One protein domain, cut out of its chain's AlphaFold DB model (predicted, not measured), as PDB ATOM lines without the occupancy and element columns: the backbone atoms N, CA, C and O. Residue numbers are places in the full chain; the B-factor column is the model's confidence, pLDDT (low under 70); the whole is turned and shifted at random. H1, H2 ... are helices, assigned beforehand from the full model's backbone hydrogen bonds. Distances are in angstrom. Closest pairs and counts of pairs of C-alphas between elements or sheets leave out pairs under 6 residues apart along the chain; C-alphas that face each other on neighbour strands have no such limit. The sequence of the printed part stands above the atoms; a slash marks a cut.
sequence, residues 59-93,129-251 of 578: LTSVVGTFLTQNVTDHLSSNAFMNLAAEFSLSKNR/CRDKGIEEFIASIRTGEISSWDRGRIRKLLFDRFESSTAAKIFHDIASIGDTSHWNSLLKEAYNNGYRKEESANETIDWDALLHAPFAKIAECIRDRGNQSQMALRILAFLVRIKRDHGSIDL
ATOM      1  N   LEU A  59     123.578 115.487 126.547       92.94
ATOM      2  CA  LEU A  59     124.045 115.065 127.864       92.94
ATOM      3  C   LEU A  59     125.351 114.260 127.786       92.94
ATOM      4  O   LEU A  59     126.329 114.619 128.448       92.94
ATOM      5  N   THR A  60     125.408 113.237 126.921       92.44
ATOM      6  CA  THR A  60     126.652 112.478 126.679       92.44
ATOM      7  C   THR A  60     127.778 113.386 126.182       92.44
ATOM      8  O   THR A  60     128.933 113.195 126.553       92.44
ATOM      9  N   SER A  61     127.450 114.421 125.403       92.69
ATOM     10  CA  SER A  61     128.425 115.380 124.884       92.69
ATOM     11  C   SER A  61     128.994 116.292 125.975       92.69
ATOM     12  O   SER A  61     130.189 116.590 125.950       92.69
ATOM     13  N   VAL A  62     128.189 116.700 126.963       95.12
ATOM     14  CA  VAL A  62     128.685 117.447 128.134       95.12
ATOM     15  C   VAL A  62     129.650 116.587 128.952       95.12
ATOM     16  O   VAL A  62     130.772 117.014 129.224       95.12
ATOM     17  N   VAL A  63     129.260 115.352 129.282       94.94
ATOM     18  CA  VAL A  63     130.116 114.436 130.055       94.94
ATOM     19  C   VAL A  63     131.386 114.084 129.283       94.94
ATOM     20  O   VAL A  63     132.483 114.162 129.833       94.94
ATOM     21  N   GLY A  64     131.271 113.784 127.987       93.56
ATOM     22  CA  GLY A  64     132.422 113.561 127.114       93.56
ATOM     23  C   GLY A  64     133.364 114.764 127.092       93.56
ATOM     24  O   GLY A  64     134.579 114.598 127.161       93.56
ATOM     25  N   THR A  65     132.825 115.986 127.112       93.44
ATOM     26  CA  THR A  65     133.642 117.201 127.173       93.44
ATOM     27  C   THR A  65     134.462 117.274 128.458       93.44
ATOM     28  O   THR A  65     135.651 117.567 128.364       93.44
ATOM     29  N   PHE A  66     133.908 116.931 129.627       94.19
ATOM     30  CA  PHE A  66     134.705 116.808 130.860       94.19
ATOM     31  C   PHE A  66     135.828 115.777 130.702       94.19
ATOM     32  O   PHE A  66     136.990 116.043 131.022       94.19
ATOM     33  N   LEU A  67     135.510 114.617 130.129       94.69
ATOM     34  CA  LEU A  67     136.477 113.535 129.979       94.69
ATOM     35  C   LEU A  67     137.608 113.861 128.996       94.69
ATOM     36  O   LEU A  67     138.695 113.333 129.180       94.69
ATOM     37  N   THR A  68     137.411 114.762 128.032       91.06
ATOM     38  CA  THR A  68     138.457 115.176 127.069       91.06
ATOM     39  C   THR A  68     139.416 116.262 127.577       91.06
ATOM     40  O   THR A  68     140.379 116.602 126.892       91.06
ATOM     41  N   GLN A  69     139.182 116.843 128.757       88.44
ATOM     42  CA  GLN A  69     139.998 117.959 129.258       88.44
ATOM     43  C   GLN A  69     141.394 117.518 129.708       88.44
ATOM     44  O   GLN A  69     141.516 116.692 130.613       88.44
ATOM     45  N   ASN A  70     142.429 118.143 129.136       86.38
ATOM     46  CA  ASN A  70     143.844 117.970 129.495       86.38
ATOM     47  C   ASN A  70     144.326 116.513 129.459       86.38
ATOM     48  O   ASN A  70     145.180 116.112 130.242       86.38
ATOM     49  N   VAL A  71     143.755 115.712 128.561       88.06
ATOM     50  CA  VAL A  71     144.135 114.315 128.354       88.06
ATOM     51  C   VAL A  71     144.136 113.992 126.870       88.06
ATOM     52  O   VAL A  71     143.602 114.735 126.045       88.06
ATOM     53  N   THR A  72     144.753 112.874 126.520       85.69
ATOM     54  CA  THR A  72     144.759 112.390 125.144       85.69
ATOM     55  C   THR A  72     143.434 111.721 124.776       85.69
ATOM     56  O   THR A  72     142.698 111.212 125.627       85.69
ATOM     57  N   ASP A  73     143.163 111.677 123.472       81.25
ATOM     58  CA  ASP A  73     141.936 111.110 122.916       81.25
ATOM     59  C   ASP A  73     141.700 109.668 123.392       81.25
ATOM     60  O   ASP A  73     140.612 109.358 123.866       81.25
ATOM     61  N   HIS A  74     142.725 108.807 123.367       87.62
ATOM     62  CA  HIS A  74     142.577 107.401 123.759       87.62
ATOM     63  C   HIS A  74     142.192 107.228 125.236       87.62
ATOM     64  O   HIS A  74     141.330 106.407 125.539       87.62
ATOM     65  N   LEU A  75     142.766 108.026 126.145       91.50
ATOM     66  CA  LEU A  75     142.429 107.977 127.571       91.50
ATOM     67  C   LEU A  75     140.996 108.455 127.822       91.50
ATOM     68  O   LEU A  75     140.245 107.814 128.556       91.50
ATOM     69  N   SER A  76     140.596 109.555 127.178       92.12
ATOM     70  CA  SER A  76     139.234 110.084 127.305       92.12
ATOM     71  C   SER A  76     138.175 109.144 126.723       92.12
ATOM     72  O   SER A  76     137.149 108.904 127.362       92.12
ATOM     73  N   SER A  77     138.437 108.559 125.548       89.88
ATOM     74  CA  SER A  77     137.556 107.573 124.928       89.88
ATOM     75  C   SER A  77     137.470 106.304 125.776       89.88
ATOM     76  O   SER A  77     136.362 105.824 125.998       89.88
ATOM     77  N   ASN A  78     138.585 105.793 126.313       92.94
ATOM     78  CA  ASN A  78     138.571 104.624 127.200       92.94
ATOM     79  C   ASN A  78     137.730 104.878 128.462       92.94
ATOM     80  O   ASN A  78     136.839 104.099 128.784       92.94
ATOM     81  N   ALA A  79     137.931 106.026 129.116       94.44
ATOM     82  CA  ALA A  79     137.155 106.421 130.290       94.44
ATOM     83  C   ALA A  79     135.648 106.507 130.000       94.44
ATOM     84  O   ALA A  79     134.830 106.038 130.791       94.44
ATOM     85  N   PHE A  80     135.268 107.072 128.849       93.75
ATOM     86  CA  PHE A  80     133.867 107.113 128.438       93.75
ATOM     87  C   PHE A  80     133.310 105.704 128.191       93.75
ATOM     88  O   PHE A  80     132.207 105.396 128.637       93.75
ATOM     89  N   MET A  81     134.066 104.841 127.507       92.88
ATOM     90  CA  MET A  81     133.642 103.466 127.228       92.88
ATOM     91  C   MET A  81     133.483 102.646 128.511       92.88
ATOM     92  O   MET A  81     132.518 101.895 128.621       92.88
ATOM     93  N   ASN A  82     134.353 102.840 129.505       94.69
ATOM     94  CA  ASN A  82     134.220 102.218 130.821       94.69
ATOM     95  C   ASN A  82     132.939 102.665 131.534       94.69
ATOM     96  O   ASN A  82     132.196 101.822 132.033       94.69
ATOM     97  N   LEU A  83     132.624 103.968 131.523       93.44
ATOM     98  CA  LEU A  83     131.351 104.462 132.063       93.44
ATOM     99  C   LEU A  83     130.152 103.859 131.328       93.44
ATOM    100  O   LEU A  83     129.198 103.424 131.968       93.44
ATOM    101  N   ALA A  84     130.200 103.802 129.996       91.62
ATOM    102  CA  ALA A  84     129.118 103.235 129.200       91.62
ATOM    103  C   ALA A  84     128.933 101.731 129.442       91.62
ATOM    104  O   ALA A  84     127.802 101.251 129.474       91.62
ATOM    105  N   ALA A  85     130.025 100.990 129.634       91.62
ATOM    106  CA  ALA A  85     129.995  99.562 129.925       91.62
ATOM    107  C   ALA A  85     129.491  99.268 131.345       91.62
ATOM    108  O   ALA A  85     128.745  98.304 131.547       91.62
ATOM    109  N   GLU A  86     129.886 100.082 132.324       93.69
ATOM    110  CA  GLU A  86     129.484  99.907 133.719       93.69
ATOM    111  C   GLU A  86     128.024 100.315 133.941       93.69
ATOM    112  O   GLU A  86     127.258  99.581 134.564       93.69
ATOM    113  N   PHE A  87     127.610 101.442 133.364       92.31
ATOM    114  CA  PHE A  87     126.279 102.022 133.532       92.31
ATOM    115  C   PHE A  87     125.408 101.837 132.285       92.31
ATOM    116  O   PHE A  87     124.669 102.734 131.905       92.31
ATOM    117  N   SER A  88     125.480 100.694 131.604       88.62
ATOM    118  CA  SER A  88     124.668 100.470 130.398       88.62
ATOM    119  C   SER A  88     123.177 100.296 130.733       88.62
ATOM    120  O   SER A  88     122.830  99.474 131.586       88.62
ATOM    121  N   LEU A  89     122.278 100.957 129.992       76.56
ATOM    122  CA  LEU A  89     120.820 100.790 130.164       76.56
ATOM    123  C   LEU A  89     120.342  99.343 129.935       76.56
ATOM    124  O   LEU A  89     119.362  98.906 130.540       76.56
ATOM    125  N   SER A  90     121.045  98.577 129.093       65.88
ATOM    126  CA  SER A  90     120.723  97.171 128.811       65.88
ATOM    127  C   SER A  90     120.899  96.259 130.029       65.88
ATOM    128  O   SER A  90     120.070  95.377 130.229       65.88
ATOM    129  N   LYS A  91     121.939  96.469 130.853       59.50
ATOM    130  CA  LYS A  91     122.181  95.670 132.074       59.50
ATOM    131  C   LYS A  91     121.129  95.929 133.158       59.50
ATOM    132  O   LYS A  91     120.795  95.025 133.918       59.50
ATOM    133  N   ASN A  92     120.596  97.149 133.218       54.09
ATOM    134  CA  ASN A  92     119.636  97.537 134.251       54.09
ATOM    135  C   ASN A  92     118.189  97.186 133.880       54.09
ATOM    136  O   ASN A  92     117.400  96.879 134.768       54.09
ATOM    137  N   ARG A  93     117.832  97.146 132.587       50.09
ATOM    138  CA  ARG A  93     116.493  96.707 132.149       50.09
ATOM    139  C   ARG A  93     116.249  95.207 132.322       50.09
ATOM    140  O   ARG A  93     115.110  94.822 132.554       50.09
ATOM    141  N   CYS A 129     137.590 105.147 156.292       51.31
ATOM    142  CA  CYS A 129     137.138 106.368 156.970       51.31
ATOM    143  C   CYS A 129     137.141 107.600 156.041       51.31
ATOM    144  O   CYS A 129     136.204 108.401 156.072       51.31
ATOM    145  N   ARG A 130     138.151 107.721 155.165       57.56
ATOM    146  CA  ARG A 130     138.262 108.805 154.170       57.56
ATOM    147  C   ARG A 130     137.155 108.760 153.119       57.56
ATOM    148  O   ARG A 130     136.650 109.808 152.718       57.56
ATOM    149  N   ASP A 131     136.747 107.563 152.710       67.00
ATOM    150  CA  ASP A 131     135.659 107.404 151.746       67.00
ATOM    151  C   ASP A 131     134.287 107.697 152.362       67.00
ATOM    152  O   ASP A 131     133.434 108.299 151.716       67.00
ATOM    153  N   LYS A 132     134.095 107.404 153.653       79.00
ATOM    154  CA  LYS A 132     132.844 107.720 154.356       79.00
ATOM    155  C   LYS A 132     132.519 109.221 154.345       79.00
ATOM    156  O   LYS A 132     131.372 109.588 154.112       79.00
ATOM    157  N   GLY A 133     133.520 110.080 154.557       82.94
ATOM    158  CA  GLY A 133     133.328 111.535 154.575       82.94
ATOM    159  C   GLY A 133     132.938 112.118 153.214       82.94
ATOM    160  O   GLY A 133     132.086 113.005 153.152       82.94
ATOM    161  N   ILE A 134     133.516 111.611 152.114       82.94
ATOM    162  CA  ILE A 134     133.092 112.050 150.778       82.94
ATOM    163  C   ILE A 134     131.693 111.534 150.452       82.94
ATOM    164  O   ILE A 134     130.918 112.269 149.859       82.94
ATOM    165  N   GLU A 135     131.347 110.305 150.839       85.75
ATOM    166  CA  GLU A 135     130.040 109.734 150.509       85.75
ATOM    167  C   GLU A 135     128.935 110.464 151.275       85.75
ATOM    168  O   GLU A 135     127.885 110.740 150.702       85.75
ATOM    169  N   GLU A 136     129.195 110.875 152.522       87.06
ATOM    170  CA  GLU A 136     128.307 111.764 153.282       87.06
ATOM    171  C   GLU A 136     128.120 113.109 152.562       87.06
ATOM    172  O   GLU A 136     126.993 113.563 152.374       87.06
ATOM    173  N   PHE A 137     129.207 113.717 152.080       85.44
ATOM    174  CA  PHE A 137     129.139 114.967 151.324       85.44
ATOM    175  C   PHE A 137     128.370 114.820 150.001       85.44
ATOM    176  O   PHE A 137     127.507 115.640 149.688       85.44
ATOM    177  N   ILE A 138     128.632 113.759 149.233       84.19
ATOM    178  CA  ILE A 138     127.919 113.465 147.985       84.19
ATOM    179  C   ILE A 138     126.439 113.182 148.263       84.19
ATOM    180  O   ILE A 138     125.585 113.630 147.497       84.19
ATOM    181  N   ALA A 139     126.110 112.486 149.353       85.62
ATOM    182  CA  ALA A 139     124.730 112.283 149.775       85.62
ATOM    183  C   ALA A 139     124.033 113.621 150.065       85.62
ATOM    184  O   ALA A 139     122.947 113.850 149.536       85.62
ATOM    185  N   SER A 140     124.678 114.542 150.790       84.81
ATOM    186  CA  SER A 140     124.151 115.897 151.016       84.81
ATOM    187  C   SER A 140     123.995 116.700 149.722       84.81
ATOM    188  O   SER A 140     123.015 117.427 149.562       84.81
ATOM    189  N   ILE A 141     124.918 116.553 148.763       80.44
ATOM    190  CA  ILE A 141     124.775 117.161 147.433       80.44
ATOM    191  C   ILE A 141     123.526 116.606 146.731       80.44
ATOM    192  O   ILE A 141     122.732 117.385 146.207       80.44
ATOM    193  N   ARG A 142     123.323 115.281 146.738       83.50
ATOM    194  CA  ARG A 142     122.173 114.615 146.096       83.50
ATOM    195  C   ARG A 142     120.831 115.042 146.689       83.50
ATOM    196  O   ARG A 142     119.878 115.204 145.934       83.50
ATOM    197  N   THR A 143     120.752 115.214 148.009       80.00
ATOM    198  CA  THR A 143     119.518 115.636 148.697       80.00
ATOM    199  C   THR A 143     119.303 117.150 148.669       80.00
ATOM    200  O   THR A 143     118.198 117.615 148.935       80.00
ATOM    201  N   GLY A 144     120.332 117.929 148.325       70.50
ATOM    202  CA  GLY A 144     120.300 119.391 148.375       70.50
ATOM    203  C   GLY A 144     120.476 119.969 149.787       70.50
ATOM    204  O   GLY A 144     120.437 121.187 149.952       70.50
ATOM    205  N   GLU A 145     120.724 119.132 150.799       72.75
ATOM    206  CA  GLU A 145     120.907 119.518 152.206       72.75
ATOM    207  C   GLU A 145     122.361 119.925 152.508       72.75
ATOM    208  O   GLU A 145     123.036 119.389 153.389       72.75
ATOM    209  N   ILE A 146     122.873 120.901 151.753       70.31
ATOM    210  CA  ILE A 146     124.276 121.350 151.839       70.31
ATOM    211  C   ILE A 146     124.470 122.380 152.971       70.31
ATOM    212  O   ILE A 146     125.592 122.740 153.304       70.31
ATOM    213  N   SER A 147     123.398 122.828 153.636       71.94
ATOM    214  CA  SER A 147     123.471 123.795 154.748       71.94
ATOM    215  C   SER A 147     124.339 123.323 155.924       71.94
ATOM    216  O   SER A 147     124.878 124.149 156.655       71.94
ATOM    217  N   SER A 148     124.505 122.007 156.083       75.62
ATOM    218  CA  SER A 148     125.369 121.376 157.090       75.62
ATOM    219  C   SER A 148     126.860 121.323 156.703       75.62
ATOM    220  O   SER A 148     127.697 120.885 157.500       75.62
ATOM    221  N   TRP A 149     127.204 121.760 155.488       81.44
ATOM    222  CA  TRP A 149     128.547 121.750 154.918       81.44
ATOM    223  C   TRP A 149     129.011 123.179 154.624       81.44
ATOM    224  O   TRP A 149     128.863 123.691 153.515       81.44
ATOM    225  N   ASP A 150     129.600 123.836 155.624       84.62
ATOM    226  CA  ASP A 150     130.235 125.136 155.422       84.62
ATOM    227  C   ASP A 150     131.533 125.021 154.597       84.62
ATOM    228  O   ASP A 150     132.134 123.948 154.457       84.62
ATOM    229  N   ARG A 151     132.003 126.158 154.061       83.44
ATOM    230  CA  ARG A 151     133.229 126.213 153.243       83.44
ATOM    231  C   ARG A 151     134.456 125.647 153.969       83.44
ATOM    232  O   ARG A 151     135.298 125.031 153.320       83.44
ATOM    233  N   GLY A 152     134.568 125.819 155.285       86.31
ATOM    234  CA  GLY A 152     135.659 125.269 156.088       86.31
ATOM    235  C   GLY A 152     135.593 123.745 156.192       86.31
ATOM    236  O   GLY A 152     136.601 123.078 155.953       86.31
ATOM    237  N   ARG A 153     134.407 123.180 156.461       88.00
ATOM    238  CA  ARG A 153     134.192 121.722 156.522       88.00
ATOM    239  C   ARG A 153     134.476 121.045 155.180       88.00
ATOM    240  O   ARG A 153     135.170 120.029 155.154       88.00
ATOM    241  N   ILE A 154     134.005 121.628 154.074       86.00
ATOM    242  CA  ILE A 154     134.276 121.119 152.718       86.00
ATOM    243  C   ILE A 154     135.776 121.188 152.424       86.00
ATOM    244  O   ILE A 154     136.361 120.199 151.992       86.00
ATOM    245  N   ARG A 155     136.426 122.329 152.698       87.44
ATOM    246  CA  ARG A 155     137.872 122.475 152.484       87.44
ATOM    247  C   ARG A 155     138.643 121.412 153.262       87.44
ATOM    248  O   ARG A 155     139.451 120.708 152.670       87.44
ATOM    249  N   LYS A 156     138.356 121.241 154.552       88.62
ATOM    250  CA  LYS A 156     139.017 120.229 155.381       88.62
ATOM    251  C   LYS A 156     138.842 118.818 154.808       88.62
ATOM    252  O   LYS A 156     139.837 118.146 154.576       88.62
ATOM    253  N   LEU A 157     137.609 118.415 154.485       88.75
ATOM    254  CA  LEU A 157     137.322 117.103 153.891       88.75
ATOM    255  C   LEU A 157     138.163 116.835 152.631       88.75
ATOM    256  O   LEU A 157     138.696 115.740 152.453       88.75
ATOM    257  N   LEU A 158     138.259 117.825 151.742       87.88
ATOM    258  CA  LEU A 158     138.952 117.672 150.467       87.88
ATOM    259  C   LEU A 158     140.466 117.575 150.637       87.88
ATOM    260  O   LEU A 158     141.074 116.711 150.014       87.88
ATOM    261  N   PHE A 159     141.061 118.425 151.475       87.56
ATOM    262  CA  PHE A 159     142.504 118.412 151.738       87.56
ATOM    263  C   PHE A 159     142.932 117.217 152.608       87.56
ATOM    264  O   PHE A 159     144.068 116.767 152.509       87.56
ATOM    265  N   ASP A 160     142.015 116.641 153.394       85.94
ATOM    266  CA  ASP A 160     142.260 115.399 154.135       85.94
ATOM    267  C   ASP A 160     142.267 114.163 153.218       85.94
ATOM    268  O   ASP A 160     142.853 113.137 153.581       85.94
ATOM    269  N   ARG A 161     141.608 114.223 152.050       82.75
ATOM    270  CA  ARG A 161     141.418 113.076 151.141       82.75
ATOM    271  C   ARG A 161     142.243 113.144 149.860       82.75
ATOM    272  O   ARG A 161     142.663 112.100 149.369       82.75
ATOM    273  N   PHE A 162     142.441 114.332 149.305       86.12
ATOM    274  CA  PHE A 162     143.094 114.531 148.016       86.12
ATOM    275  C   PHE A 162     144.379 115.336 148.170       86.12
ATOM    276  O   PHE A 162     144.520 116.138 149.088       86.12
ATOM    277  N   GLU A 163     145.292 115.163 147.216       86.06
ATOM    278  CA  GLU A 163     146.451 116.042 147.075       86.06
ATOM    279  C   GLU A 163     146.015 117.508 146.979       86.06
ATOM    280  O   GLU A 163     144.987 117.814 146.366       86.06
ATOM    281  N   SER A 164     146.813 118.420 147.540       85.50
ATOM    282  CA  SER A 164     146.474 119.843 147.682       85.50
ATOM    283  C   SER A 164     145.998 120.499 146.381       85.50
ATOM    284  O   SER A 164     145.030 121.259 146.392       85.50
ATOM    285  N   SER A 165     146.628 120.174 145.249       85.38
ATOM    286  CA  SER A 165     146.257 120.695 143.927       85.38
ATOM    287  C   SER A 165     144.880 120.191 143.467       85.38
ATOM    288  O   SER A 165     144.058 120.964 142.972       85.38
ATOM    289  N   THR A 166     144.590 118.906 143.677       82.81
ATOM    290  CA  THR A 166     143.298 118.280 143.363       82.81
ATOM    291  C   THR A 166     142.203 118.784 144.301       82.81
ATOM    292  O   THR A 166     141.116 119.139 143.842       82.81
ATOM    293  N   ALA A 167     142.496 118.885 145.599       85.19
ATOM    294  CA  ALA A 167     141.591 119.422 146.608       85.19
ATOM    295  C   ALA A 167     141.201 120.875 146.303       85.19
ATOM    296  O   ALA A 167     140.019 121.208 146.353       85.19
ATOM    297  N   ALA A 168     142.163 121.724 145.922       85.38
ATOM    298  CA  ALA A 168     141.909 123.115 145.552       85.38
ATOM    299  C   ALA A 168     140.993 123.235 144.324       85.38
ATOM    300  O   ALA A 168     140.018 123.988 144.356       85.38
ATOM    301  N   LYS A 169     141.254 122.447 143.271       83.12
ATOM    302  CA  LYS A 169     140.423 122.413 142.056       83.12
ATOM    303  C   LYS A 169     138.991 121.977 142.355       83.12
ATOM    304  O   LYS A 169     138.041 122.613 141.910       83.12
ATOM    305  N   ILE A 170     138.841 120.911 143.138       83.19
ATOM    306  CA  ILE A 170     137.537 120.406 143.566       83.19
ATOM    307  C   ILE A 170     136.805 121.437 144.436       83.19
ATOM    308  O   ILE A 170     135.618 121.684 144.241       83.19
ATOM    309  N   PHE A 171     137.504 122.057 145.388       84.69
ATOM    310  CA  PHE A 171     136.924 123.064 146.269       84.69
ATOM    311  C   PHE A 171     136.395 124.260 145.477       84.69
ATOM    312  O   PHE A 171     135.282 124.714 145.729       84.69
ATOM    313  N   HIS A 172     137.162 124.729 144.492       82.44
ATOM    314  CA  HIS A 172     136.733 125.782 143.579       82.44
ATOM    315  C   HIS A 172     135.495 125.365 142.770       82.44
ATOM    316  O   HIS A 172     134.523 126.113 142.714       82.44
ATOM    317  N   ASP A 173     135.504 124.153 142.200       78.50
ATOM    318  CA  ASP A 173     134.372 123.596 141.448       78.50
ATOM    319  C   ASP A 173     133.080 123.512 142.282       78.50
ATOM    320  O   ASP A 173     131.988 123.636 141.736       78.50
ATOM    321  N   ILE A 174     133.190 123.281 143.594       78.81
ATOM    322  CA  ILE A 174     132.049 123.270 144.519       78.81
ATOM    323  C   ILE A 174     131.636 124.695 144.891       78.81
ATOM    324  O   ILE A 174     130.447 125.003 144.928       78.81
ATOM    325  N   ALA A 175     132.601 125.571 145.176       76.94
ATOM    326  CA  ALA A 175     132.341 126.947 145.587       76.94
ATOM    327  C   ALA A 175     131.674 127.783 144.482       76.94
ATOM    328  O   ALA A 175     130.969 128.741 144.791       76.94
ATOM    329  N   SER A 176     131.863 127.413 143.213       71.81
ATOM    330  CA  SER A 176     131.202 128.038 142.063       71.81
ATOM    331  C   SER A 176     129.747 127.583 141.860       71.81
ATOM    332  O   SER A 176     129.048 128.115 140.993       71.81
ATOM    333  N   ILE A 177     129.254 126.614 142.643       73.19
ATOM    334  CA  ILE A 177     127.870 126.137 142.557       73.19
ATOM    335  C   ILE A 177     126.939 127.166 143.205       73.19
ATOM    336  O   ILE A 177     126.820 127.248 144.425       73.19
ATOM    337  N   GLY A 178     126.246 127.936 142.367       72.00
ATOM    338  CA  GLY A 178     125.206 128.879 142.781       72.00
ATOM    339  C   GLY A 178     123.775 128.347 142.635       72.00
ATOM    340  O   GLY A 178     123.537 127.196 142.248       72.00
ATOM    341  N   ASP A 179     122.807 129.224 142.911       80.44
ATOM    342  CA  ASP A 179     121.399 128.989 142.580       80.44
ATOM    343  C   ASP A 179     121.194 129.005 141.057       80.44
ATOM    344  O   ASP A 179     121.504 129.971 140.356       80.44
ATOM    345  N   THR A 180     120.654 127.905 140.537       85.12
ATOM    346  CA  THR A 180     120.434 127.678 139.104       85.12
ATOM    347  C   THR A 180     118.965 127.388 138.788       85.12
ATOM    348  O   THR A 180     118.628 127.084 137.644       85.12
ATOM    349  N   SER A 181     118.069 127.568 139.766       81.38
ATOM    350  CA  SER A 181     116.626 127.314 139.646       81.38
ATOM    351  C   SER A 181     115.951 128.125 138.532       81.38
ATOM    352  O   SER A 181     115.029 127.644 137.867       81.38
ATOM    353  N   HIS A 182     116.455 129.332 138.255       88.56
ATOM    354  CA  HIS A 182     115.964 130.199 137.184       88.56
ATOM    355  C   HIS A 182     116.033 129.546 135.791       88.56
ATOM    356  O   HIS A 182     115.215 129.869 134.925       88.56
ATOM    357  N   TRP A 183     116.942 128.588 135.566       91.12
ATOM    358  CA  TRP A 183     117.058 127.874 134.289       91.12
ATOM    359  C   TRP A 183     115.861 126.977 133.973       91.12
ATOM    360  O   TRP A 183     115.632 126.683 132.802       91.12
ATOM    361  N   ASN A 184     115.039 126.612 134.962       90.69
ATOM    362  CA  ASN A 184     113.795 125.878 134.717       90.69
ATOM    363  C   ASN A 184     112.813 126.683 133.834       90.69
ATOM    364  O   ASN A 184     111.990 126.121 133.113       90.69
ATOM    365  N   SER A 185     112.919 128.019 133.818       93.38
ATOM    366  CA  SER A 185     112.163 128.854 132.869       93.38
ATOM    367  C   SER A 185     112.492 128.523 131.407       93.38
ATOM    368  O   SER A 185     111.595 128.508 130.565       93.38
ATOM    369  N   LEU A 186     113.751 128.181 131.119       93.38
ATOM    370  CA  LEU A 186     114.211 127.827 129.781       93.38
ATOM    371  C   LEU A 186     113.702 126.442 129.356       93.38
ATOM    372  O   LEU A 186     113.360 126.246 128.192       93.38
ATOM    373  N   LEU A 187     113.574 125.505 130.299       93.56
ATOM    374  CA  LEU A 187     112.930 124.215 130.050       93.56
ATOM    375  C   LEU A 187     111.441 124.390 129.707       93.56
ATOM    376  O   LEU A 187     110.945 123.782 128.759       93.56
ATOM    377  N   LYS A 188     110.723 125.261 130.431       93.62
ATOM    378  CA  LYS A 188     109.324 125.602 130.105       93.62
ATOM    379  C   LYS A 188     109.201 126.200 128.701       93.62
ATOM    380  O   LYS A 188     108.287 125.842 127.964       93.62
ATOM    381  N   GLU A 189     110.136 127.067 128.309       93.75
ATOM    382  CA  GLU A 189     110.217 127.595 126.941       93.75
ATOM    383  C   GLU A 189     110.427 126.478 125.908       93.75
ATOM    384  O   GLU A 189     109.743 126.463 124.888       93.75
ATOM    385  N   ALA A 190     111.296 125.502 126.186       93.00
ATOM    386  CA  ALA A 190     111.504 124.349 125.309       93.00
ATOM    387  C   ALA A 190     110.214 123.532 125.100       93.00
ATOM    388  O   ALA A 190     109.889 123.182 123.964       93.00
ATOM    389  N   TYR A 191     109.447 123.273 126.166       93.12
ATOM    390  CA  TYR A 191     108.142 122.601 126.069       93.12
ATOM    391  C   TYR A 191     107.141 123.397 125.227       93.12
ATOM    392  O   TYR A 191     106.449 122.818 124.386       93.12
ATOM    393  N   ASN A 192     107.102 124.721 125.399       93.19
ATOM    394  CA  ASN A 192     106.275 125.607 124.573       93.19
ATOM    395  C   ASN A 192     106.703 125.577 123.095       93.19
ATOM    396  O   ASN A 192     105.861 125.683 122.208       93.19
ATOM    397  N   ASN A 193     107.993 125.355 122.830       91.12
ATOM    398  CA  ASN A 193     108.564 125.177 121.494       91.12
ATOM    399  C   ASN A 193     108.460 123.729 120.970       91.12
ATOM    400  O   ASN A 193     109.124 123.370 119.996       91.12
ATOM    401  N   GLY A 194     107.627 122.892 121.595       90.56
ATOM    402  CA  GLY A 194     107.300 121.554 121.105       90.56
ATOM    403  C   GLY A 194     108.232 120.441 121.574       90.56
ATOM    404  O   GLY A 194     108.131 119.338 121.050       90.56
ATOM    405  N   TYR A 195     109.110 120.683 122.552       90.94
ATOM    406  CA  TYR A 195     109.887 119.603 123.159       90.94
ATOM    407  C   TYR A 195     108.968 118.547 123.803       90.94
ATOM    408  O   TYR A 195     107.984 118.880 124.478       90.94
ATOM    409  N   ARG A 196     109.298 117.269 123.599       88.00
ATOM    410  CA  ARG A 196     108.644 116.106 124.209       88.00
ATOM    411  C   ARG A 196     109.711 115.091 124.604       88.00
ATOM    412  O   ARG A 196     110.437 114.587 123.756       88.00
ATOM    413  N   LYS A 197     109.791 114.780 125.897       79.19
ATOM    414  CA  LYS A 197     110.837 113.908 126.446       79.19
ATOM    415  C   LYS A 197     110.750 112.458 125.965       79.19
ATOM    416  O   LYS A 197     111.761 111.790 125.825       79.19
ATOM    417  N   GLU A 198     109.553 111.954 125.704       67.19
ATOM    418  CA  GLU A 198     109.351 110.558 125.284       67.19
ATOM    419  C   GLU A 198     109.999 110.238 123.924       67.19
ATOM    420  O   GLU A 198     110.253 109.075 123.618       67.19
ATOM    421  N   GLU A 199     110.324 111.265 123.133       58.84
ATOM    422  CA  GLU A 199     110.944 111.141 121.812       58.84
ATOM    423  C   GLU A 199     112.490 111.144 121.857       58.84
ATOM    424  O   GLU A 199     113.128 110.874 120.842       58.84
ATOM    425  N   SER A 200     113.124 111.400 123.015       60.00
ATOM    426  CA  SER A 200     114.587 111.573 123.147       60.00
ATOM    427  C   SER A 200     115.387 110.280 123.405       60.00
ATOM    428  O   SER A 200     116.476 110.307 123.972       60.00
ATOM    429  N   ALA A 201     114.871 109.127 122.970       54.53
ATOM    430  CA  ALA A 201     115.234 107.781 123.437       54.53
ATOM    431  C   ALA A 201     116.597 107.188 122.983       54.53
ATOM    432  O   ALA A 201     116.681 105.980 122.762       54.53
ATOM    433  N   ASN A 202     117.670 107.980 122.877       65.50
ATOM    434  CA  ASN A 202     118.967 107.508 122.360       65.50
ATOM    435  C   ASN A 202     120.085 107.377 123.412       65.50
ATOM    436  O   ASN A 202     121.255 107.229 123.050       65.50
ATOM    437  N   GLU A 203     119.759 107.381 124.705       76.19
ATOM    438  CA  GLU A 203     120.775 107.197 125.743       76.19
ATOM    439  C   GLU A 203     121.316 105.771 125.697       76.19
ATOM    440  O   GLU A 203     120.575 104.793 125.619       76.19
ATOM    441  N   THR A 204     122.636 105.652 125.784       79.00
ATOM    442  CA  THR A 204     123.329 104.371 125.971       79.00
ATOM    443  C   THR A 204     123.688 104.141 127.439       79.00
ATOM    444  O   THR A 204     123.701 103.000 127.910       79.00
ATOM    445  N   ILE A 205     123.927 105.236 128.166       89.19
ATOM    446  CA  ILE A 205     124.321 105.266 129.574       89.19
ATOM    447  C   ILE A 205     123.100 105.571 130.442       89.19
ATOM    448  O   ILE A 205     122.346 106.508 130.183       89.19
ATOM    449  N   ASP A 206     122.929 104.792 131.500       92.06
ATOM    450  CA  ASP A 206     121.968 105.006 132.568       92.06
ATOM    451  C   ASP A 206     122.505 106.070 133.530       92.06
ATOM    452  O   ASP A 206     123.203 105.795 134.512       92.06
ATOM    453  N   TRP A 207     122.214 107.327 133.205       93.19
ATOM    454  CA  TRP A 207     122.659 108.467 133.998       93.19
ATOM    455  C   TRP A 207     122.005 108.535 135.379       93.19
ATOM    456  O   TRP A 207     122.629 109.053 136.304       93.19
ATOM    457  N   ASP A 208     120.786 108.007 135.541       91.94
ATOM    458  CA  ASP A 208     120.152 107.899 136.855       91.94
ATOM    459  C   ASP A 208     120.898 106.854 137.704       91.94
ATOM    460  O   ASP A 208     121.185 107.123 138.871       91.94
ATOM    461  N   ALA A 209     121.320 105.717 137.137       93.44
ATOM    462  CA  ALA A 209     122.175 104.764 137.850       93.44
ATOM    463  C   ALA A 209     123.544 105.364 138.213       93.44
ATOM    464  O   ALA A 209     124.005 105.188 139.343       93.44
ATOM    465  N   LEU A 210     124.175 106.117 137.302       94.44
ATOM    466  CA  LEU A 210     125.447 106.797 137.576       94.44
ATOM    467  C   LEU A 210     125.296 107.832 138.698       94.44
ATOM    468  O   LEU A 210     126.114 107.865 139.614       94.44
ATOM    469  N   LEU A 211     124.226 108.636 138.679       92.50
ATOM    470  CA  LEU A 211     123.938 109.639 139.710       92.50
ATOM    471  C   LEU A 211     123.907 109.033 141.123       92.50
ATOM    472  O   LEU A 211     124.394 109.665 142.063       92.50
ATOM    473  N   HIS A 212     123.364 107.821 141.277       91.38
ATOM    474  CA  HIS A 212     123.221 107.132 142.568       91.38
ATOM    475  C   HIS A 212     124.389 106.192 142.910       91.38
ATOM    476  O   HIS A 212     124.430 105.647 144.011       91.38
ATOM    477  N   ALA A 213     125.353 106.008 142.007       92.06
ATOM    478  CA  ALA A 213     126.487 105.120 142.234       92.06
ATOM    479  C   ALA A 213     127.457 105.668 143.299       92.06
ATOM    480  O   ALA A 213     127.614 106.886 143.412       92.06
ATOM    481  N   PRO A 214     128.165 104.811 144.055       91.31
ATOM    482  CA  PRO A 214     129.226 105.264 144.954       91.31
ATOM    483  C   PRO A 214     130.282 106.091 144.207       91.31
ATOM    484  O   PRO A 214     130.662 105.748 143.082       91.31
ATOM    485  N   PHE A 215     130.798 107.148 144.836       90.44
ATOM    486  CA  PHE A 215     131.841 108.002 144.262       90.44
ATOM    487  C   PHE A 215     133.061 107.178 143.841       90.44
ATOM    488  O   PHE A 215     133.579 107.359 142.738       90.44
ATOM    489  N   ALA A 216     133.487 106.242 144.697       90.62
ATOM    490  CA  ALA A 216     134.628 105.369 144.423       90.62
ATOM    491  C   ALA A 216     134.440 104.562 143.130       90.62
ATOM    492  O   ALA A 216     135.374 104.419 142.348       90.62
ATOM    493  N   LYS A 217     133.209 104.112 142.853       92.94
ATOM    494  CA  LYS A 217     132.885 103.339 141.652       92.94
ATOM    495  C   LYS A 217     133.025 104.170 140.374       92.94
ATOM    496  O   LYS A 217     133.563 103.688 139.381       92.94
ATOM    497  N   ILE A 218     132.578 105.426 140.397       94.12
ATOM    498  CA  ILE A 218     132.699 106.337 139.247       94.12
ATOM    499  C   ILE A 218     134.166 106.706 139.018       94.12
ATOM    500  O   ILE A 218     134.634 106.666 137.882       94.12
ATOM    501  N   ALA A 219     134.891 107.038 140.091       93.38
ATOM    502  CA  ALA A 219     136.313 107.363 140.028       93.38
ATOM    503  C   ALA A 219     137.140 106.187 139.486       93.38
ATOM    504  O   ALA A 219     138.029 106.401 138.667       93.38
ATOM    505  N   GLU A 220     136.808 104.957 139.880       93.62
ATOM    506  CA  GLU A 220     137.443 103.740 139.378       93.62
ATOM    507  C   GLU A 220     137.231 103.557 137.867       93.62
ATOM    508  O   GLU A 220     138.192 103.319 137.138       93.62
ATOM    509  N   CYS A 221     136.006 103.767 137.363       94.75
ATOM    510  CA  CYS A 221     135.699 103.638 135.929       94.75
ATOM    511  C   CYS A 221     136.558 104.554 135.044       94.75
ATOM    512  O   CYS A 221     136.884 104.210 133.907       94.75
ATOM    513  N   ILE A 222     136.908 105.734 135.558       95.62
ATOM    514  CA  ILE A 222     137.684 106.742 134.832       95.62
ATOM    515  C   ILE A 222     139.110 106.884 135.370       95.62
ATOM    516  O   ILE A 222     139.773 107.868 135.052       95.62
ATOM    517  N   ARG A 223     139.596 105.926 136.172       93.88
ATOM    518  CA  ARG A 223     140.911 105.999 136.824       93.88
ATOM    519  C   ARG A 223     142.039 106.191 135.819       93.88
ATOM    520  O   ARG A 223     142.842 107.105 135.979       93.88
ATOM    521  N   ASP A 224     142.036 105.398 134.753       92.31
ATOM    522  CA  ASP A 224     143.101 105.390 133.742       92.31
ATOM    523  C   ASP A 224     143.193 106.713 132.962       92.31
ATOM    524  O   ASP A 224     144.199 106.997 132.319       92.31
ATOM    525  N   ARG A 225     142.160 107.561 133.044       93.00
ATOM    526  CA  ARG A 225     142.168 108.918 132.488       93.00
ATOM    527  C   ARG A 225     143.147 109.843 133.220       93.00
ATOM    528  O   ARG A 225     143.657 110.783 132.615       93.00
ATOM    529  N   GLY A 226     143.328 109.641 134.525       88.44
ATOM    530  CA  GLY A 226     143.900 110.630 135.438       88.44
ATOM    531  C   GLY A 226     142.909 111.738 135.830       88.44
ATOM    532  O   GLY A 226     141.894 111.979 135.161       88.44
ATOM    533  N   ASN A 227     143.192 112.422 136.947       87.69
ATOM    534  CA  ASN A 227     142.290 113.389 137.602       87.69
ATOM    535  C   ASN A 227     140.875 112.826 137.856       87.69
ATOM    536  O   ASN A 227     139.879 113.556 137.839       87.69
ATOM    537  N   GLN A 228     140.785 111.517 138.092       91.25
ATOM    538  CA  GLN A 228     139.542 110.769 138.225       91.25
ATOM    539  C   GLN A 228     138.653 111.308 139.339       91.25
ATOM    540  O   GLN A 228     137.448 111.429 139.155       91.25
ATOM    541  N   SER A 229     139.241 111.722 140.461       89.31
ATOM    542  CA  SER A 229     138.495 112.262 141.596       89.31
ATOM    543  C   SER A 229     137.781 113.567 141.248       89.31
ATOM    544  O   SER A 229     136.596 113.728 141.538       89.31
ATOM    545  N   GLN A 230     138.488 114.482 140.578       88.94
ATOM    546  CA  GLN A 230     137.920 115.752 140.133       88.94
ATOM    547  C   GLN A 230     136.838 115.525 139.073       88.94
ATOM    548  O   GLN A 230     135.763 116.116 139.154       88.94
ATOM    549  N   MET A 231     137.095 114.657 138.090       91.94
ATOM    550  CA  MET A 231     136.127 114.379 137.026       91.94
ATOM    551  C   MET A 231     134.883 113.656 137.538       91.94
ATOM    552  O   MET A 231     133.779 114.032 137.155       91.94
ATOM    553  N   ALA A 232     135.034 112.673 138.429       92.69
ATOM    554  CA  ALA A 232     133.913 111.957 139.030       92.69
ATOM    555  C   ALA A 232     133.003 112.917 139.800       92.69
ATOM    556  O   ALA A 232     131.787 112.904 139.605       92.69
ATOM    557  N   LEU A 233     133.589 113.813 140.604       88.50
ATOM    558  CA  LEU A 233     132.818 114.841 141.290       88.50
ATOM    559  C   LEU A 233     132.131 115.787 140.304       88.50
ATOM    560  O   LEU A 233     130.955 116.084 140.475       88.50
ATOM    561  N   ARG A 234     132.843 116.264 139.280       90.69
ATOM    562  CA  ARG A 234     132.288 117.201 138.299       90.69
ATOM    563  C   ARG A 234     131.095 116.600 137.555       90.69
ATOM    564  O   ARG A 234     130.081 117.274 137.404       90.69
ATOM    565  N   ILE A 235     131.194 115.331 137.154       93.88
ATOM    566  CA  ILE A 235     130.091 114.580 136.544       93.88
ATOM    567  C   ILE A 235     128.923 114.467 137.531       93.88
ATOM    568  O   ILE A 235     127.802 114.818 137.174       93.88
ATOM    569  N   LEU A 236     129.168 114.044 138.775       91.88
ATOM    570  CA  LEU A 236     128.120 113.921 139.795       91.88
ATOM    571  C   LEU A 236     127.420 115.254 140.081       91.88
ATOM    572  O   LEU A 236     126.196 115.322 140.032       91.88
ATOM    573  N   ALA A 237     128.179 116.320 140.335       88.38
ATOM    574  CA  ALA A 237     127.646 117.652 140.611       88.38
ATOM    575  C   ALA A 237     126.800 118.172 139.440       88.38
ATOM    576  O   ALA A 237     125.732 118.753 139.645       88.38
ATOM    577  N   PHE A 238     127.241 117.914 138.209       92.31
ATOM    578  CA  PHE A 238     126.486 118.225 137.003       92.31
ATOM    579  C   PHE A 238     125.156 117.457 136.924       92.31
ATOM    580  O   PHE A 238     124.113 118.076 136.709       92.31
ATOM    581  N   LEU A 239     125.162 116.138 137.145       93.00
ATOM    582  CA  LEU A 239     123.942 115.324 137.108       93.00
ATOM    583  C   LEU A 239     122.955 115.707 138.217       93.00
ATOM    584  O   LEU A 239     121.760 115.848 137.949       93.00
ATOM    585  N   VAL A 240     123.452 115.935 139.437       89.44
ATOM    586  CA  VAL A 240     122.647 116.421 140.569       89.44
ATOM    587  C   VAL A 240     121.989 117.743 140.212       89.44
ATOM    588  O   VAL A 240     120.783 117.898 140.392       89.44
ATOM    589  N   ARG A 241     122.762 118.691 139.671       89.06
ATOM    590  CA  ARG A 241     122.239 119.994 139.271       89.06
ATOM    591  C   ARG A 241     121.115 119.859 138.250       89.06
ATOM    592  O   ARG A 241     120.069 120.463 138.441       89.06
ATOM    593  N   ILE A 242     121.308 119.078 137.186       90.44
ATOM    594  CA  ILE A 242     120.262 118.884 136.172       90.44
ATOM    595  C   ILE A 242     119.013 118.272 136.808       90.44
ATOM    596  O   ILE A 242     117.909 118.765 136.583       90.44
ATOM    597  N   LYS A 243     119.181 117.223 137.623       89.56
ATOM    598  CA  LYS A 243     118.061 116.560 138.299       89.56
ATOM    599  C   LYS A 243     117.295 117.531 139.199       89.56
ATOM    600  O   LYS A 243     116.070 117.523 139.172       89.56
ATOM    601  N   ARG A 244     118.005 118.376 139.949       87.25
ATOM    602  CA  ARG A 244     117.432 119.413 140.816       87.25
ATOM    603  C   ARG A 244     116.685 120.479 140.019       87.25
ATOM    604  O   ARG A 244     115.548 120.792 140.347       87.25
ATOM    605  N   ASP A 245     117.326 121.041 138.998       87.38
ATOM    606  CA  ASP A 245     116.805 122.198 138.266       87.38
ATOM    607  C   ASP A 245     115.592 121.820 137.399       87.38
ATOM    608  O   ASP A 245     114.638 122.592 137.291       87.38
ATOM    609  N   HIS A 246     115.618 120.618 136.809       88.81
ATOM    610  CA  HIS A 246     114.689 120.200 135.750       88.81
ATOM    611  C   HIS A 246     113.819 118.994 136.122       88.81
ATOM    612  O   HIS A 246     112.971 118.574 135.335       88.81
ATOM    613  N   GLY A 247     114.043 118.380 137.287       87.44
ATOM    614  CA  GLY A 247     113.349 117.170 137.747       87.44
ATOM    615  C   GLY A 247     113.782 115.877 137.046       87.44
ATOM    616  O   GLY A 247     113.441 114.778 137.489       87.44
ATOM    617  N   SER A 248     114.554 115.959 135.958       88.75
ATOM    618  CA  SER A 248     115.027 114.784 135.232       88.75
ATOM    619  C   SER A 248     116.360 115.005 134.528       88.75
ATOM    620  O   SER A 248     116.674 116.133 134.168       88.75
ATOM    621  N   ILE A 249     117.130 113.928 134.343       91.00
ATOM    622  CA  ILE A 249     118.464 113.976 133.739       91.00
ATOM    623  C   ILE A 249     118.335 113.942 132.216       91.00
ATOM    624  O   ILE A 249     118.390 112.889 131.591       91.00
ATOM    625  N   ASP A 250     118.104 115.109 131.630       90.75
ATOM    626  CA  ASP A 250     117.932 115.265 130.193       90.75
ATOM    627  C   ASP A 250     118.330 116.682 129.752       90.75
ATOM    628  O   ASP A 250     118.076 117.666 130.452       90.75
ATOM    629  N   LEU A 251     118.962 116.768 128.581       93.69
ATOM    630  CA  LEU A 251     119.400 118.012 127.947       93.69
ATOM    631  C   LEU A 251     118.978 118.129 126.474       93.69
ATOM    632  O   LEU A 251     119.337 119.112 125.825       93.69
TER     633      LEU A 251
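This is residues 59 to 93 and 129 to 251 of the 578 residues of an uncharacterized protein of Setaria italica (UniProt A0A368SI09). One long helix, H10, runs through the core, and other helices pack round it: H1 on one side, H4 and H6 on the other, and the short H8 and H9 set steeply to it. H5 packs on H4 and H6, H2 packs on H1 and H9, and H7 makes a corner with the last part of H10, leading out to residues 189 to 194, which stick out. The printed part has 158 residues with ten named helices, H1 to H10 in chain order, and no named strand; its class is all helix. It is compact, with a radius of gyration of the C-alphas of 16.2 A, and spans 48 by 37 by 29 A.

H10, residues 228 to 246, is the hub and touches six helices. With residues 231 to 235 alone it touches H1, residues 59 to 67, at a shallow tilt of 25 degrees, opposite ways; the closest C-alphas, of Val 63 and Ile 235, are 6.5 A apart. With residues 229 to 234 alone it touches H6, residues 164 to 175, at 5 degrees, the same way; the closest C-alphas are those of Ile 170 and Gln 230, 5.8 A. H4, residues 129 to 143, only just touches H10, with 3 pairs of C-alphas within 8 A, the closest those of Arg 142 and Val 240, 5.8 A. H5, residues 151 to 161, forms helical hairpins with H4 and with H6; the closest C-alphas of H5 and H6, of Leu 158 and Ala 167, are 5.0 A apart. H4, H5, H6 and H10 form a bundle, a group of helices set together. H8, residues 207 to 212, touches H10 at 73 degrees, only just about perpendicular; the closest C-alphas are those of Leu 211 and Leu 236, 6.0 A. H9, residues 215 to 221, touches H10 at a steep tilt of 63 degrees; the closest C-alphas, of Ala 219 and Gln 228, are 5.0 A apart. H2, residues 73 to 86, touches H9, with C-alphas 82 and 221 closest at 5.5 A, and touches H1, with C-alphas 76 and 67 closest at 5.2 A. H7, residues 181 to 192, touches residues 245 to 246 of H10 alone, with C-alphas 181 and 245 closest at 5.3 A. H3, residues 89 to 93, touches no helix. Every O i to N i+4 pair is within hydrogen-bond range in H1, H2, H3, H5, H6, H8, H9 and H10, against 9 of 11 in H4 and 6 of 8 in H7.

H10 is 26.7 A long, from C-alpha 228 at (139.542, 110.769, 138.225) to C-alpha 246 at (114.689, 120.200, 135.750). H4 measures 21.6 A, H2 19.9 A and H7 18.4 A. H1 begins with C-alpha 59 at (124.045, 115.065, 127.864).

The C-alphas farthest apart, of Cys 129 and Asn 193, are 49.3 A apart. Residues 94 to 128 are not printed, and C-alphas 93 and 129 lie 33.7 A apart across this cut. The link from H7 to H8, residues 193 to 206, is long. The pLDDT is under 70 at residues 90 to 93, 129 to 131 and 198 to 202.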